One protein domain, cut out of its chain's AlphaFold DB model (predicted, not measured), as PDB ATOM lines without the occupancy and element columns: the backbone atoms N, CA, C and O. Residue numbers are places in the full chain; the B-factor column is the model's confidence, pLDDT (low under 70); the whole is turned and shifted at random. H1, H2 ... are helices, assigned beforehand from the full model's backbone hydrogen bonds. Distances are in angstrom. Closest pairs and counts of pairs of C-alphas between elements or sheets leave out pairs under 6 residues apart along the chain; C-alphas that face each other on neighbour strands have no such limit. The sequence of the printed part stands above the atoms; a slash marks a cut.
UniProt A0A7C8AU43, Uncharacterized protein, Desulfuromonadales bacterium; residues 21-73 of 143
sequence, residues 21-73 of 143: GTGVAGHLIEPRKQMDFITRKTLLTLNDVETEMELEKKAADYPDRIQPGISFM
ATOM      1  N   GLY A  21     -57.690  60.882 -32.006       86.69
ATOM      2  CA  GLY A  21     -58.205  59.521 -31.890       86.69
ATOM      3  C   GLY A  21     -59.626  59.424 -32.428       86.69
ATOM      4  O   GLY A  21     -60.393  60.377 -32.363       86.69
ATOM      5  N   THR A  22     -59.998  58.252 -32.941       85.00
ATOM      6  CA  THR A  22     -61.335  58.004 -33.514       85.00
ATOM      7  C   THR A  22     -62.390  57.629 -32.466       85.00
ATOM      8  O   THR A  22     -63.514  57.285 -32.822       85.00
ATOM      9  N   GLY A  23     -62.020  57.593 -31.183       84.00
ATOM     10  CA  GLY A  23     -62.910  57.227 -30.078       84.00
ATOM     11  C   GLY A  23     -63.724  58.407 -29.545       84.00
ATOM     12  O   GLY A  23     -63.530  59.547 -29.953       84.00
ATOM     13  N   VAL A  24     -64.590  58.133 -28.563       87.25
ATOM     14  CA  VAL A  24     -65.482  59.133 -27.934       87.25
ATOM     15  C   VAL A  24     -64.716  60.330 -27.361       87.25
ATOM     16  O   VAL A  24     -65.187  61.457 -27.448       87.25
ATOM     17  N   ALA A  25     -63.520  60.107 -26.813       88.06
ATOM     18  CA  ALA A  25     -62.692  61.173 -26.253       88.06
ATOM     19  C   ALA A  25     -62.046  62.094 -27.306       88.06
ATOM     20  O   ALA A  25     -61.462  63.111 -26.949       88.06
ATOM     21  N   GLY A  26     -62.086  61.732 -28.592       88.56
ATOM     22  CA  GLY A  26     -61.473  62.503 -29.677       88.56
ATOM     23  C   GLY A  26     -59.939  62.469 -29.717       88.56
ATOM     24  O   GLY A  26     -59.346  62.966 -30.670       88.56
ATOM     25  N   HIS A  27     -59.264  61.852 -28.747       90.06
ATOM     26  CA  HIS A  27     -57.805  61.723 -28.722       90.06
ATOM     27  C   HIS A  27     -57.354  60.293 -28.433       90.06
ATOM     28  O   HIS A  27     -58.138  59.435 -28.016       90.06
ATOM     29  N   LEU A  28     -56.075  60.022 -28.679       86.94
ATOM     30  CA  LEU A  28     -55.462  58.746 -28.336       86.94
ATOM     31  C   LEU A  28     -55.434  58.576 -26.805       86.94
ATOM     32  O   LEU A  28     -54.872  59.416 -26.105       86.94
ATOM     33  N   ILE A  29     -56.055  57.509 -26.291       82.81
ATOM     34  CA  ILE A  29     -56.058  57.165 -24.855       82.81
ATOM     35  C   ILE A  29     -55.192  55.928 -24.602       82.81
ATOM     36  O   ILE A  29     -54.301  55.972 -23.764       82.81
ATOM     37  N   GLU A  30     -55.385  54.850 -25.369       81.69
ATOM     38  CA  GLU A  30     -54.565  53.636 -25.283       81.69
ATOM     39  C   GLU A  30     -54.498  52.913 -26.642       81.69
ATOM     40  O   GLU A  30     -55.533  52.495 -27.169       81.69
ATOM     41  N   PRO A  31     -53.303  52.702 -27.218       84.88
ATOM     42  CA  PRO A  31     -53.143  52.095 -28.537       84.88
ATOM     43  C   PRO A  31     -53.136  50.552 -28.493       84.88
ATOM     44  O   PRO A  31     -52.228  49.921 -29.028       84.88
ATOM     45  N   ARG A  32     -54.126  49.909 -27.851       84.12
ATOM     46  CA  ARG A  32     -54.143  48.432 -27.674       84.12
ATOM     47  C   ARG A  32     -54.022  47.673 -28.996       84.12
ATOM     48  O   ARG A  32     -53.191  46.784 -29.119       84.12
ATOM     49  N   LYS A  33     -54.772  48.106 -30.014       86.56
ATOM     50  CA  LYS A  33     -54.733  47.510 -31.360       86.56
ATOM     51  C   LYS A  33     -53.334  47.564 -31.978       86.56
ATOM     52  O   LYS A  33     -52.935  46.638 -32.673       86.56
ATOM     53  N   GLN A  34     -52.594  48.643 -31.738       87.88
ATOM     54  CA  GLN A  34     -51.226  48.795 -32.217       87.88
ATOM     55  C   GLN A  34     -50.267  47.870 -31.458       87.88
ATOM     56  O   GLN A  34     -49.375  47.302 -32.081       87.88
ATOM     57  N   MET A  35     -50.467  47.662 -30.151       88.06
ATOM     58  CA  MET A  35     -49.668  46.709 -29.368       88.06
ATOM     59  C   MET A  35     -49.881  45.269 -29.850       88.06
ATOM     60  O   MET A  35     -48.911  44.538 -30.062       88.06
ATOM     61  N   ASP A  36     -51.135  44.884 -30.099       89.25
ATOM     62  CA  ASP A  36     -51.478  43.569 -30.653       89.25
ATOM     63  C   ASP A  36     -50.869  43.394 -32.049       89.25
ATOM     64  O   ASP A  36     -50.277  42.361 -32.364       89.25
ATOM     65  N   PHE A  37     -50.951  44.442 -32.875       91.88
ATOM     66  CA  PHE A  37     -50.341  44.465 -34.199       91.88
ATOM     67  C   PHE A  37     -48.822  44.269 -34.141       91.88
ATOM     68  O   PHE A  37     -48.299  43.441 -34.884       91.88
ATOM     69  N   ILE A  38     -48.113  44.981 -33.258       91.12
ATOM     70  CA  ILE A  38     -46.657  44.842 -33.089       91.12
ATOM     71  C   ILE A  38     -46.306  43.431 -32.614       91.12
ATOM     72  O   ILE A  38     -45.415  42.801 -33.181       91.12
ATOM     73  N   THR A  39     -47.023  42.909 -31.619       92.44
ATOM     74  CA  THR A  39     -46.786  41.559 -31.083       92.44
ATOM     75  C   THR A  39     -46.952  40.507 -32.180       92.44
ATOM     76  O   THR A  39     -46.090  39.653 -32.375       92.44
ATOM     77  N   ARG A  40     -48.024  40.615 -32.975       93.31
ATOM     78  CA  ARG A  40     -48.280  39.721 -34.109       93.31
ATOM     79  C   ARG A  40     -47.230  39.867 -35.208       93.31
ATOM     80  O   ARG A  40     -46.753  38.870 -35.736       93.31
ATOM     81  N   LYS A  41     -46.858  41.095 -35.576       94.88
ATOM     82  CA  LYS A  41     -45.867  41.323 -36.634       94.88
ATOM     83  C   LYS A  41     -44.487  40.826 -36.239       94.88
ATOM     84  O   LYS A  41     -43.858  40.142 -37.033       94.88
ATOM     85  N   THR A  42     -44.055  41.104 -35.016       95.50
ATOM     86  CA  THR A  42     -42.772  40.611 -34.507       95.50
ATOM     87  C   THR A  42     -42.752  39.092 -34.393       95.50
ATOM     88  O   THR A  42     -41.738  38.500 -34.731       95.50
ATOM     89  N   LEU A  43     -43.867  38.449 -34.019       95.50
ATOM     90  CA  LEU A  43     -43.988  36.988 -34.061       95.50
ATOM     91  C   LEU A  43     -43.698  36.443 -35.466       95.50
ATOM     92  O   LEU A  43     -42.908  35.519 -35.610       95.50
ATOM     93  N   LEU A  44     -44.302  37.022 -36.502       96.25
ATOM     94  CA  LEU A  44     -44.072  36.585 -37.880       96.25
ATOM     95  C   LEU A  44     -42.623  36.851 -38.320       96.25
ATOM     96  O   LEU A  44     -41.939  35.944 -38.787       96.25
ATOM     97  N   THR A  45     -42.120  38.065 -38.076       95.88
ATOM     98  CA  THR A  45     -40.762  38.477 -38.454       95.88
ATOM     99  C   THR A  45     -39.675  37.647 -37.773       95.88
ATOM    100  O   THR A  45     -38.751  37.213 -38.446       95.88
ATOM    101  N   LEU A  46     -39.778  37.382 -36.467       95.75
ATOM    102  CA  LEU A  46     -38.790  36.583 -35.726       95.75
ATOM    103  C   LEU A  46     -38.776  35.104 -36.135       95.75
ATOM    104  O   LEU A  46     -37.829  34.382 -35.833       95.75
ATOM    105  N   ASN A  47     -39.830  34.649 -36.810       95.94
ATOM    106  CA  ASN A  47     -39.923  33.300 -37.342       95.94
ATOM    107  C   ASN A  47     -39.712  33.245 -38.859       95.94
ATOM    108  O   ASN A  47     -39.933  32.174 -39.422       95.94
ATOM    109  N   ASP A  48     -39.270  34.327 -39.508       96.12
ATOM    110  CA  ASP A  48     -39.016  34.397 -40.955       96.12
ATOM    111  C   ASP A  48     -40.210  33.921 -41.810       96.12
ATOM    112  O   ASP A  48     -40.045  33.199 -42.792       96.12
ATOM    113  N   VAL A  49     -41.430  34.282 -41.402       95.81
ATOM    114  CA  VAL A  49     -42.678  33.956 -42.114       95.81
ATOM    115  C   VAL A  49     -43.483  35.220 -42.387       95.81
ATOM    116  O   VAL A  49     -43.408  36.195 -41.637       95.81
ATOM    117  N   GLU A  50     -44.285  35.214 -43.448       94.12
ATOM    118  CA  GLU A  50     -45.115  36.365 -43.817       94.12
ATOM    119  C   GLU A  50     -46.561  36.209 -43.339       94.12
ATOM    120  O   GLU A  50     -47.242  37.207 -43.067       94.12
ATOM    121  N   THR A  51     -47.031  34.965 -43.207       96.56
ATOM    122  CA  THR A  51     -48.429  34.653 -42.886       96.56
ATOM    123  C   THR A  51     -48.581  33.764 -41.654       96.56
ATOM    124  O   THR A  51     -47.690  33.004 -41.280       96.56
ATOM    125  N   GLU A  52     -49.755  33.825 -41.022       93.88
ATOM    126  CA  GLU A  52     -50.084  32.944 -39.890       93.88
ATOM    127  C   GLU A  52     -50.145  31.472 -40.299       93.88
ATOM    128  O   GLU A  52     -49.728  30.614 -39.536       93.88
ATOM    129  N   MET A  53     -50.581  31.180 -41.524       95.00
ATOM    130  CA  MET A  53     -50.635  29.811 -42.037       95.00
ATOM    131  C   MET A  53     -49.232  29.196 -42.174       95.00
ATOM    132  O   MET A  53     -49.023  28.025 -41.857       95.00
ATOM    133  N   GLU A  54     -48.247  29.981 -42.619       95.62
ATOM    134  CA  GLU A  54     -46.845  29.549 -42.652       95.62
ATOM    135  C   GLU A  54     -46.289  29.323 -41.246       95.62
ATOM    136  O   GLU A  54     -45.564  28.351 -41.022       95.62
ATOM    137  N   LEU A  55     -46.660  30.186 -40.293       95.56
ATOM    138  CA  LEU A  55     -46.280  30.030 -38.893       95.56
ATOM    139  C   LEU A  55     -46.852  28.738 -38.300       95.56
ATOM    140  O   LEU A  55     -46.114  27.989 -37.668       95.56
ATOM    141  N   GLU A  56     -48.136  28.460 -38.525       95.00
ATOM    142  CA  GLU A  56     -48.803  27.240 -38.058       95.00
ATOM    143  C   GLU A  56     -48.126  25.988 -38.615       95.00
ATOM    144  O   GLU A  56     -47.835  25.052 -37.868       95.00
ATOM    145  N   LYS A  57     -47.790  25.992 -39.909       95.38
ATOM    146  CA  LYS A  57     -47.043  24.897 -40.533       95.38
ATOM    147  C   LYS A  57     -45.664  24.720 -39.893       95.38
ATOM    148  O   LYS A  57     -45.297  23.609 -39.522       95.38
ATOM    149  N   LYS A  58     -44.913  25.810 -39.710       93.94
ATOM    150  CA  LYS A  58     -43.584  25.774 -39.081       93.94
ATOM    151  C   LYS A  58     -43.653  25.292 -37.629       93.94
ATOM    152  O   LYS A  58     -42.772  24.552 -37.202       93.94
ATOM    153  N   ALA A  59     -44.692  25.678 -36.890       94.31
ATOM    154  CA  ALA A  59     -44.920  25.251 -35.514       94.31
ATOM    155  C   ALA A  59     -45.302  23.767 -35.421       94.31
ATOM    156  O   ALA A  59     -44.916  23.104 -34.463       94.31
ATOM    157  N   ALA A  60     -46.015  23.235 -36.420       95.19
ATOM    158  CA  ALA A  60     -46.306  21.808 -36.519       95.19
ATOM    159  C   ALA A  60     -45.048  20.981 -36.840       95.19
ATOM    160  O   ALA A  60     -44.842  19.927 -36.242       95.19
ATOM    161  N   ASP A  61     -44.197  21.476 -37.745       95.56
ATOM    162  CA  ASP A  61     -42.967  20.789 -38.151       95.56
ATOM    163  C   ASP A  61     -41.866  20.873 -37.071       95.56
ATOM    164  O   ASP A  61     -41.139  19.906 -36.837       95.56
ATOM    165  N   TYR A  62     -41.728  22.030 -36.404       93.88
ATOM    166  CA  TYR A  62     -40.660  22.321 -35.439       93.88
ATOM    167  C   TYR A  62     -41.163  23.168 -34.250       93.88
ATOM    168  O   TYR A  62     -40.821  24.353 -34.152       93.88
ATOM    169  N   PRO A  63     -41.926  22.585 -33.309       90.94
ATOM    170  CA  PRO A  63     -42.546  23.338 -32.212       90.94
ATOM    171  C   PRO A  63     -41.522  24.050 -31.316       90.94
ATOM    172  O   PRO A  63     -41.721  25.206 -30.947       90.94
ATOM    173  N   ASP A  64     -40.377  23.418 -31.045       94.12
ATOM    174  CA  ASP A  64     -39.332  23.973 -30.170       94.12
ATOM    175  C   ASP A  64     -38.511  25.105 -30.818       94.12
ATOM    176  O   ASP A  64     -37.642  25.694 -30.177       94.12
ATOM    177  N   ARG A  65     -38.740  25.400 -32.107       92.62
ATOM    178  CA  ARG A  65     -38.000  26.426 -32.865       92.62
ATOM    179  C   ARG A  65     -38.800  27.704 -33.097       92.62
ATOM    180  O   ARG A  65     -38.332  28.572 -33.833       92.62
ATOM    181  N   ILE A  66     -39.983  27.820 -32.494       95.19
ATOM    182  CA  ILE A  66     -40.806  29.022 -32.598       95.19
ATOM    183  C   ILE A  66     -40.326  30.070 -31.603       95.19
ATOM    184  O   ILE A  66     -40.317  29.858 -30.392       95.19
ATOM    185  N   GLN A  67     -39.956  31.232 -32.126       94.19
ATOM    186  CA  GLN A  67     -39.666  32.398 -31.307       94.19
ATOM    187  C   GLN A  67     -40.977  33.117 -30.978       94.19
ATOM    188  O   GLN A  67     -41.758  33.390 -31.890       94.19
ATOM    189  N   PRO A  68     -41.271  33.437 -29.710       92.81
ATOM    190  CA  PRO A  68     -42.448  34.232 -29.394       92.81
ATOM    191  C   PRO A  68     -42.305  35.648 -29.965       92.81
ATOM    192  O   PRO A  68     -41.205  36.195 -30.047       92.81
ATOM    193  N   GLY A  69     -43.433  36.262 -30.326       89.94
ATOM    194  CA  GLY A  69     -43.470  37.682 -30.661       89.94
ATOM    195  C   GLY A  69     -43.040  38.539 -29.478       89.94
ATOM    196  O   GLY A  69     -43.137  38.133 -28.316       89.94
ATOM    197  N   ILE A  70     -42.579  39.750 -29.766       90.19
ATOM    198  CA  ILE A  70     -42.137  40.662 -28.720       90.19
ATOM    199  C   ILE A  70     -43.373  41.268 -28.062       90.19
ATOM    200  O   ILE A  70     -44.112  42.039 -28.676       90.19
ATOM    201  N   SER A  71     -43.590  40.909 -26.799       83.88
ATOM    202  CA  SER A  71     -44.616  41.528 -25.968       83.88
ATOM    203  C   SER A  71     -44.094  42.852 -25.417       83.88
ATOM    204  O   SER A  71     -43.055  42.890 -24.759       83.88
ATOM    205  N   PHE A  72     -44.822  43.933 -25.680       81.19
ATOM    206  CA  PHE A  72     -44.527  45.265 -25.157       81.19
ATOM    207  C   PHE A  72     -45.699  45.775 -24.322       81.19
ATOM    208  O   PHE A  72     -46.862  45.607 -24.692       81.19
ATOM    209  N   MET A  73     -45.399  46.481 -23.233       85.31
ATOM    210  CA  MET A  73     -46.377  47.253 -22.475       85.31
ATOM    211  C   MET A  73     -46.143  48.754 -22.640       85.31
ATOM    212  O   MET A  73     -45.026  49.217 -22.862       85.31
TER     213      MET A  73
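AT A GLANCE: This is residues 21 to 73 of the 143 residues of an uncharacterized protein of Desulfuromonadales bacterium (UniProt A0A7C8AU43). A long helix, H1, makes the middle of an elongated model; a shorter helix, H2, lies beyond its far end and heads onward at an angle, while the last stretch, residues 62 to 73, folds back along H1. At the other end of the length, residues 22 to 28 stick out as a free loop. The printed part has 53 residues with two named helices, H1 then H2, and no named strand; its class is all helix, though 25 of the 53 residues, under half, are in named elements. The whole is only just loose, close to extended, with a radius of gyration of the C-alphas of 14.7 A and spans of 46 by 19 by 14 A.

HOW THE PARTS SIT: The longest helix is H1, residues 32 to 46. A tight link of 5 residues joins it to H2, residues 52 to 61. The two are close but not clearly touching, with 2 pairs of C-alphas within 8 A; the closest C-alphas, those of Leu 44 and Leu 55, are 7.0 A apart. Their lines stand at a steep tilt of 46 degrees, and they run the same way. In both H1 and H2 every O i to N i+4 pair is within hydrogen-bond range.

IN THESE COORDINATES: H1 runs 21.0 A from C-alpha 32 at (-54.143, 48.432, -27.674) to C-alpha 46 at (-38.790, 36.583, -35.726). H2 runs 14.2 A and ends at C-alpha 61, at (-42.967, 20.789, -38.151).

THE WHOLE: The two C-alphas farthest apart, those of Ala 25 and Asp 61, are 46.5 A apart. The printed part has no cut. Residues 62 to 73 hold no named element. The mean pLDDT of the printed part is 91.3, and no printed residue is under 70.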